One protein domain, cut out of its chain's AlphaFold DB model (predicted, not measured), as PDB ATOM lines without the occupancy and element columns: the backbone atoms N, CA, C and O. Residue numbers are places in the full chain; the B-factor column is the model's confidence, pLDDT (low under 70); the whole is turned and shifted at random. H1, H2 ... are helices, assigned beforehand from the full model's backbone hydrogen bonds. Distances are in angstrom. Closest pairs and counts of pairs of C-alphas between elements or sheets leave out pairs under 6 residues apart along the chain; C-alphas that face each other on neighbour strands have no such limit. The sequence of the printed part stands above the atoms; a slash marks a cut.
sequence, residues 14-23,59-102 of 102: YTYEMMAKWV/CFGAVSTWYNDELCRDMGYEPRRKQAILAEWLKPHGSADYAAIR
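This is residues 14 to 23 and 59 to 102 of the 102 residues of an uncharacterized protein of Oryza brachyantha (UniProt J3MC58). Two helices, H1 and H2, lie side by side and run the same way; beyond H2 the backbone makes a wide loop that bears the small helix H3 at its far end, away from the other helices, and comes back to the very short helix H4 near the first residue of H1. Contact between helices is sparse, with H1 and H2 the one pair that touches. The printed part has 54 residues with four named helices, in the order H1, H2, H3, H4, and no named strand; the class is all helix. The whole is compact, with a radius of gyration of the C-alphas of 10.6 A, and the C-alphas span 31 by 23 by 17 A along their three main axes.

H1 takes residues 14 to 23 and measures 14.1 A from first to last C-alpha, beginning at C-alpha 14 at (-1.027, 11.427, -24.114). After the cut, H2 takes residues 60 to 74; with 15 residues and 21.3 A it is the longest helix, and it ends at C-alpha 74 at (-8.315, 2.028, -11.801). H3 takes residues 85 to 90 and is 8.8 A long. H4 takes residues 95 to 98, is 5.6 A long, and ends at C-alpha 98 at (-9.345, 10.865, -22.928).

H1 and H2 touch, with 8 pairs of C-alphas within 8 A; their closest C-alphas are those of Trp 22 and Leu 71, 6.2 A apart. They run the same way at a shallow tilt of 23 degrees, and their centres are 11.0 A apart. H3 touches no helix: it is apart from H1, from H2 and from H4. H4 is close to H1 but not clearly touching it, with 1 pair of C-alphas within 8 A, those of Tyr 14 and Ser 95 at 5.7 A. H2 and H4 are apart. In H1, H2 and H3 every O i to N i+4 pair is within hydrogen-bond range; H4 is too short for such a pair, and its 1 pair of O i to N i+3 is within range.

The two C-alphas farthest apart are those of Val 23 and Leu 86, at 31.1 A. Residues 24 to 58 are not printed, and C-alphas 23 and 59 are 25.3 A apart across this cut, which lies in the link from H1 to H2. The link from H2 to H3 is short, with 10 residues, and the link from H3 to H4 is tight, with 4 residues. The printed part ends at Arg 102, the chain's last residue. The mean pLDDT of the printed part is 80.4, and residues 59 to 62 are under 70.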
ATOM      1  N   TYR A  14       0.239  11.644 -24.821       79.00
ATOM      2  CA  TYR A  14      -1.027  11.427 -24.114       79.00
ATOM      3  C   TYR A  14      -0.991  10.219 -23.165       79.00
ATOM      4  O   TYR A  14      -1.684  10.217 -22.154       79.00
ATOM      5  N   THR A  15      -0.163   9.204 -23.438       80.69
ATOM      6  CA  THR A  15       0.040   8.098 -22.491       80.69
ATOM      7  C   THR A  15       0.738   8.595 -21.226       80.69
ATOM      8  O   THR A  15       0.368   8.185 -20.128       80.69
ATOM      9  N   TYR A  16       1.700   9.512 -21.347       85.12
ATOM     10  CA  TYR A  16       2.349  10.110 -20.177       85.12
ATOM     11  C   TYR A  16       1.411  11.034 -19.397       85.12
ATOM     12  O   TYR A  16       1.439  11.027 -18.168       85.12
ATOM     13  N   GLU A  17       0.534  11.766 -20.086       86.69
ATOM     14  CA  GLU A  17      -0.540  12.529 -19.441       86.69
ATOM     15  C   GLU A  17      -1.477  11.609 -18.639       86.69
ATOM     16  O   GLU A  17      -1.757  11.875 -17.470       86.69
ATOM     17  N   MET A  18      -1.909  10.491 -19.229       87.50
ATOM     18  CA  MET A  18      -2.761   9.505 -18.559       87.50
ATOM     19  C   MET A  18      -2.088   8.877 -17.337       87.50
ATOM     20  O   MET A  18      -2.720   8.752 -16.290       87.50
ATOM     21  N   MET A  19      -0.797   8.546 -17.428       88.81
ATOM     22  CA  MET A  19      -0.018   8.085 -16.274       88.81
ATOM     23  C   MET A  19       0.028   9.140 -15.164       88.81
ATOM     24  O   MET A  19      -0.130   8.802 -13.995       88.81
ATOM     25  N   ALA A  20       0.224  10.417 -15.510       89.94
ATOM     26  CA  ALA A  20       0.251  11.499 -14.531       89.94
ATOM     27  C   ALA A  20      -1.100  11.659 -13.816       89.94
ATOM     28  O   ALA A  20      -1.126  11.759 -12.588       89.94
ATOM     29  N   LYS A  21      -2.214  11.611 -14.561       90.69
ATOM     30  CA  LYS A  21      -3.572  11.625 -13.989       90.69
ATOM     31  C   LYS A  21      -3.792  10.436 -13.061       90.69
ATOM     32  O   LYS A  21      -4.201  10.614 -11.920       90.69
ATOM     33  N   TRP A  22      -3.427   9.235 -13.499       91.12
ATOM     34  CA  TRP A  22      -3.550   8.029 -12.686       91.12
ATOM     35  C   TRP A  22      -2.749   8.120 -11.379       91.12
ATOM     36  O   TRP A  22      -3.268   7.786 -10.315       91.12
ATOM     37  N   VAL A  23      -1.521   8.656 -11.416       90.88
ATOM     38  CA  VAL A  23      -0.721   8.899 -10.203       90.88
ATOM     39  C   VAL A  23      -1.389   9.937  -9.298       90.88
ATOM     40  O   VAL A  23      -1.387   9.762  -8.081       90.88
ATOM     41  N   CYS A  59       1.394  -4.816 -31.457       60.88
ATOM     42  CA  CYS A  59       0.980  -3.598 -32.149       60.88
ATOM     43  C   CYS A  59       0.905  -2.437 -31.145       60.88
ATOM     44  O   CYS A  59       0.070  -2.448 -30.236       60.88
ATOM     45  N   PHE A  60       1.784  -1.441 -31.306       63.84
ATOM     46  CA  PHE A  60       1.939  -0.334 -30.357       63.84
ATOM     47  C   PHE A  60       0.618   0.413 -30.109       63.84
ATOM     48  O   PHE A  60       0.373   0.882 -28.998       63.84
ATOM     49  N   GLY A  61      -0.271   0.469 -31.109       63.66
ATOM     50  CA  GLY A  61      -1.611   1.048 -30.978       63.66
ATOM     51  C   GLY A  61      -2.545   0.231 -30.079       63.66
ATOM     52  O   GLY A  61      -3.233   0.796 -29.232       63.66
ATOM     53  N   ALA A  62      -2.535  -1.098 -30.199       66.06
ATOM     54  CA  ALA A  62      -3.369  -1.969 -29.369       66.06
ATOM     55  C   ALA A  62      -2.886  -1.989 -27.910       66.06
ATOM     56  O   ALA A  62      -3.695  -1.914 -26.990       66.06
ATOM     57  N   VAL A  63      -1.566  -2.011 -27.695       75.06
ATOM     58  CA  VAL A  63      -0.978  -1.993 -26.345       75.06
ATOM     59  C   VAL A  63      -1.207  -0.666 -25.643       75.06
ATOM     60  O   VAL A  63      -1.583  -0.659 -24.477       75.06
ATOM     61  N   SER A  64      -1.018   0.456 -26.339       75.56
ATOM     62  CA  SER A  64      -1.269   1.778 -25.750       75.56
ATOM     63  C   SER A  64      -2.751   1.992 -25.439       75.56
ATOM     64  O   SER A  64      -3.075   2.568 -24.404       75.56
ATOM     65  N   THR A  65      -3.658   1.497 -26.283       79.44
ATOM     66  CA  THR A  65      -5.108   1.546 -26.037       79.44
ATOM     67  C   THR A  65      -5.485   0.720 -24.808       79.44
ATOM     68  O   THR A  65      -6.117   1.244 -23.894       79.44
ATOM     69  N   TRP A  66      -5.026  -0.533 -24.745       82.06
ATOM     70  CA  TRP A  66      -5.294  -1.440 -23.627       82.06
ATOM     71  C   TRP A  66      -4.700  -0.929 -22.307       82.06
ATOM     72  O   TRP A  66      -5.359  -0.957 -21.272       82.06
ATOM     73  N   TYR A  67      -3.477  -0.396 -22.345       82.00
ATOM     74  CA  TYR A  67      -2.829   0.169 -21.165       82.00
ATOM     75  C   TYR A  67      -3.612   1.359 -20.601       82.00
ATOM     76  O   TYR A  67      -3.854   1.432 -19.400       82.00
ATOM     77  N   ASN A  68      -4.061   2.274 -21.465       84.62
ATOM     78  CA  ASN A  68      -4.880   3.401 -21.026       84.62
ATOM     79  C   ASN A  68      -6.255   2.955 -20.496       84.62
ATOM     80  O   ASN A  68      -6.787   3.618 -19.610       84.62
ATOM     81  N   ASP A  69      -6.812   1.839 -20.980       87.00
ATOM     82  CA  ASP A  69      -8.063   1.272 -20.453       87.00
ATOM     83  C   ASP A  69      -7.921   0.759 -19.025       87.00
ATOM     84  O   ASP A  69      -8.806   0.996 -18.203       87.00
ATOM     85  N   GLU A  70      -6.807   0.100 -18.711       86.12
ATOM     86  CA  GLU A  70      -6.502  -0.305 -17.336       86.12
ATOM     87  C   GLU A  70      -6.379   0.911 -16.413       86.12
ATOM     88  O   GLU A  70      -6.993   0.936 -15.348       86.12
ATOM     89  N   LEU A  71      -5.695   1.975 -16.856       88.06
ATOM     90  CA  LEU A  71      -5.619   3.212 -16.073       88.06
ATOM     91  C   LEU A  71      -7.008   3.831 -15.848       88.06
ATOM     92  O   LEU A  71      -7.301   4.298 -14.748       88.06
ATOM     93  N   CYS A  72      -7.873   3.835 -16.866       87.75
ATOM     94  CA  CYS A  72      -9.243   4.336 -16.733       87.75
ATOM     95  C   CYS A  72     -10.035   3.530 -15.702       87.75
ATOM     96  O   CYS A  72     -10.680   4.127 -14.840       87.75
ATOM     97  N   ARG A  73      -9.941   2.195 -15.744       88.12
ATOM     98  CA  ARG A  73     -10.606   1.304 -14.782       88.12
ATOM     99  C   ARG A  73     -10.164   1.576 -13.351       88.12
ATOM    100  O   ARG A  73     -11.017   1.673 -12.474       88.12
ATOM    101  N   ASP A  74      -8.863   1.733 -13.128       88.25
ATOM    102  CA  ASP A  74      -8.315   2.028 -11.801       88.25
ATOM    103  C   ASP A  74      -8.803   3.377 -11.259       88.25
ATOM    104  O   ASP A  74      -9.141   3.490 -10.083       88.25
ATOM    105  N   MET A  75      -8.893   4.389 -12.123       88.69
ATOM    106  CA  MET A  75      -9.424   5.711 -11.777       88.69
ATOM    107  C   MET A  75     -10.962   5.749 -11.670       88.69
ATOM    108  O   MET A  75     -11.520   6.792 -11.335       88.69
ATOM    109  N   GLY A  76     -11.665   4.646 -11.954       86.94
ATOM    110  CA  GLY A  76     -13.129   4.566 -11.898       86.94
ATOM    111  C   GLY A  76     -13.857   5.138 -13.120       86.94
ATOM    112  O   GLY A  76     -15.067   5.359 -13.059       86.94
ATOM    113  N   TYR A  77     -13.153   5.371 -14.229       86.50
ATOM    114  CA  TYR A  77     -13.739   5.797 -15.499       86.50
ATOM    115  C   TYR A  77     -14.097   4.597 -16.374       86.50
ATOM    116  O   TYR A  77     -13.422   3.564 -16.374       86.50
ATOM    117  N   GLU A  78     -15.154   4.744 -17.171       82.00
ATOM    118  CA  GLU A  78     -15.540   3.708 -18.117       82.00
ATOM    119  C   GLU A  78     -14.543   3.667 -19.293       82.00
ATOM    120  O   GLU A  78     -14.344   4.680 -19.962       82.00
ATOM    121  N   PRO A  79     -13.910   2.512 -19.581       74.38
ATOM    122  CA  PRO A  79     -12.927   2.402 -20.664       74.38
ATOM    123  C   PRO A  79     -13.563   2.472 -22.063       74.38
ATOM    124  O   PRO A  79     -12.855   2.544 -23.069       74.38
ATOM    125  N   ARG A  80     -14.903   2.455 -22.152       73.62
ATOM    126  CA  ARG A  80     -15.619   2.721 -23.402       73.62
ATOM    127  C   ARG A  80     -15.611   4.214 -23.689       73.62
ATOM    128  O   ARG A  80     -16.277   4.995 -23.019       73.62
ATOM    129  N   ARG A  81     -14.842   4.603 -24.700       74.62
ATOM    130  CA  ARG A  81     -14.506   6.002 -25.008       74.62
ATOM    131  C   ARG A  81     -15.385   6.596 -26.102       74.62
ATOM    132  O   ARG A  81     -15.464   7.814 -26.248       74.62
ATOM    133  N   LYS A  82     -16.039   5.747 -26.900       75.88
ATOM    134  CA  LYS A  82     -16.872   6.162 -28.038       75.88
ATOM    135  C   LYS A  82     -18.307   5.700 -27.816       75.88
ATOM    136  O   LYS A  82     -18.552   4.572 -27.419       75.88
ATOM    137  N   GLN A  83     -19.274   6.564 -28.131       72.38
ATOM    138  CA  GLN A  83     -20.704   6.295 -27.894       72.38
ATOM    139  C   GLN A  83     -21.243   5.036 -28.595       72.38
ATOM    140  O   GLN A  83     -22.251   4.483 -28.168       72.38
ATOM    141  N   ALA A  84     -20.608   4.592 -29.682       79.56
ATOM    142  CA  ALA A  84     -21.065   3.455 -30.469       79.56
ATOM    143  C   ALA A  84     -20.034   2.324 -30.464       79.56
ATOM    144  O   ALA A  84     -18.857   2.557 -30.737       79.56
ATOM    145  N   ILE A  85     -20.508   1.087 -30.281       77.12
ATOM    146  CA  ILE A  85     -19.675  -0.126 -30.267       77.12
ATOM    147  C   ILE A  85     -18.850  -0.220 -31.559       77.12
ATOM    148  O   ILE A  85     -17.640  -0.347 -31.508       77.12
ATOM    149  N   LEU A  86     -19.447  -0.040 -32.740       77.81
ATOM    150  CA  LEU A  86     -18.686  -0.069 -34.000       77.81
ATOM    151  C   LEU A  86     -17.626   1.040 -34.094       77.81
ATOM    152  O   LEU A  86     -16.566   0.832 -34.679       77.81
ATOM    153  N   ALA A  87     -17.891   2.211 -33.510       78.31
ATOM    154  CA  ALA A  87     -16.926   3.304 -33.494       78.31
ATOM    155  C   ALA A  87     -15.741   2.995 -32.572       78.31
ATOM    156  O   ALA A  87     -14.625   3.398 -32.881       78.31
ATOM    157  N   GLU A  88     -15.978   2.274 -31.479       78.31
ATOM    158  CA  GLU A  88     -14.944   1.792 -30.563       78.31
ATOM    159  C   GLU A  88     -13.994   0.796 -31.240       78.31
ATOM    160  O   GLU A  88     -12.792   0.868 -31.029       78.31
ATOM    161  N   TRP A  89     -14.517  -0.083 -32.100       76.38
ATOM    162  CA  TRP A  89     -13.718  -1.118 -32.765       76.38
ATOM    163  C   TRP A  89     -13.007  -0.631 -34.034       76.38
ATOM    164  O   TRP A  89     -11.916  -1.104 -34.341       76.38
ATOM    165  N   LEU A  90     -13.630   0.270 -34.803       81.62
ATOM    166  CA  LEU A  90     -13.170   0.605 -36.158       81.62
ATOM    167  C   LEU A  90     -12.485   1.967 -36.273       81.62
ATOM    168  O   LEU A  90     -11.737   2.187 -37.226       81.62
ATOM    169  N   LYS A  91     -12.743   2.912 -35.358       79.25
ATOM    170  CA  LYS A  91     -12.106   4.234 -35.434       79.25
ATOM    171  C   LYS A  91     -10.784   4.227 -34.667       79.25
ATOM    172  O   LYS A  91     -10.786   3.795 -33.514       79.25
ATOM    173  N   PRO A  92      -9.710   4.824 -35.215       74.69
ATOM    174  CA  PRO A  92      -8.439   4.933 -34.509       74.69
ATOM    175  C   PRO A  92      -8.617   5.659 -33.173       74.69
ATOM    176  O   PRO A  92      -9.409   6.602 -33.066       74.69
ATOM    177  N   HIS A  93      -7.913   5.181 -32.150       75.12
ATOM    178  CA  HIS A  93      -7.897   5.797 -30.826       75.12
ATOM    179  C   HIS A  93      -6.937   6.985 -30.806       75.12
ATOM    180  O   HIS A  93      -5.858   6.923 -31.399       75.12
ATOM    181  N   GLY A  94      -7.332   8.061 -30.128       77.44
ATOM    182  CA  GLY A  94      -6.529   9.278 -30.032       77.44
ATOM    183  C   GLY A  94      -6.623   9.954 -28.669       77.44
ATOM    184  O   GLY A  94      -7.428   9.581 -27.823       77.44
ATOM    185  N   SER A  95      -5.810  10.989 -28.461       76.00
ATOM    186  CA  SER A  95      -5.776  11.756 -27.206       76.00
ATOM    187  C   SER A  95      -7.115  12.418 -26.858       76.00
ATOM    188  O   SER A  95      -7.470  12.501 -25.685       76.00
ATOM    189  N   ALA A  96      -7.892  12.834 -27.865       82.38
ATOM    190  CA  ALA A  96      -9.213  13.436 -27.678       82.38
ATOM    191  C   ALA A  96     -10.208  12.509 -26.958       82.38
ATOM    192  O   ALA A  96     -11.076  12.994 -26.238       82.38
ATOM    193  N   ASP A  97     -10.042  11.189 -27.096       81.31
ATOM    194  CA  ASP A  97     -10.891  10.190 -26.443       81.31
ATOM    195  C   ASP A  97     -10.734  10.205 -24.900       81.31
ATOM    196  O   ASP A  97     -11.608   9.716 -24.191       81.31
ATOM    197  N   TYR A  98      -9.655  10.802 -24.367       78.50
ATOM    198  CA  TYR A  98      -9.345  10.865 -22.928       78.50
ATOM    199  C   TYR A  98      -9.435  12.274 -22.327       78.50
ATOM    200  O   TYR A  98      -9.126  12.475 -21.151       78.50
ATOM    201  N   ALA A  99      -9.865  13.268 -23.107       81.75
ATOM    202  CA  ALA A  99      -9.898  14.666 -22.673       81.75
ATOM    203  C   ALA A  99     -10.848  14.918 -21.483       81.75
ATOM    204  O   ALA A  99     -10.668  15.884 -20.747       81.75
ATOM    205  N   ALA A 100     -11.847  14.054 -21.279       81.94
ATOM    206  CA  ALA A 100     -12.814  14.167 -20.186       81.94
ATOM    207  C   ALA A 100     -12.266  13.720 -18.815       81.94
ATOM    208  O   ALA A 100     -12.887  13.998 -17.788       81.94
ATOM    209  N   ILE A 101     -11.123  13.028 -18.787       82.94
ATOM    210  CA  ILE A 101     -10.504  12.525 -17.558       82.94
ATOM    211  C   ILE A 101      -9.733  13.672 -16.905       82.94
ATOM    212  O   ILE A 101      -8.883  14.295 -17.555       82.94
ATOM    213  N   ARG A 102     -10.043  13.950 -15.637       75.56
ATOM    214  CA  ARG A 102      -9.494  15.075 -14.876       75.56
ATOM    215  C   ARG A 102      -8.489  14.615 -13.835       75.56
ATOM    216  O   ARG A 102      -8.735  13.557 -13.220       75.56
TER     217      ARG A 102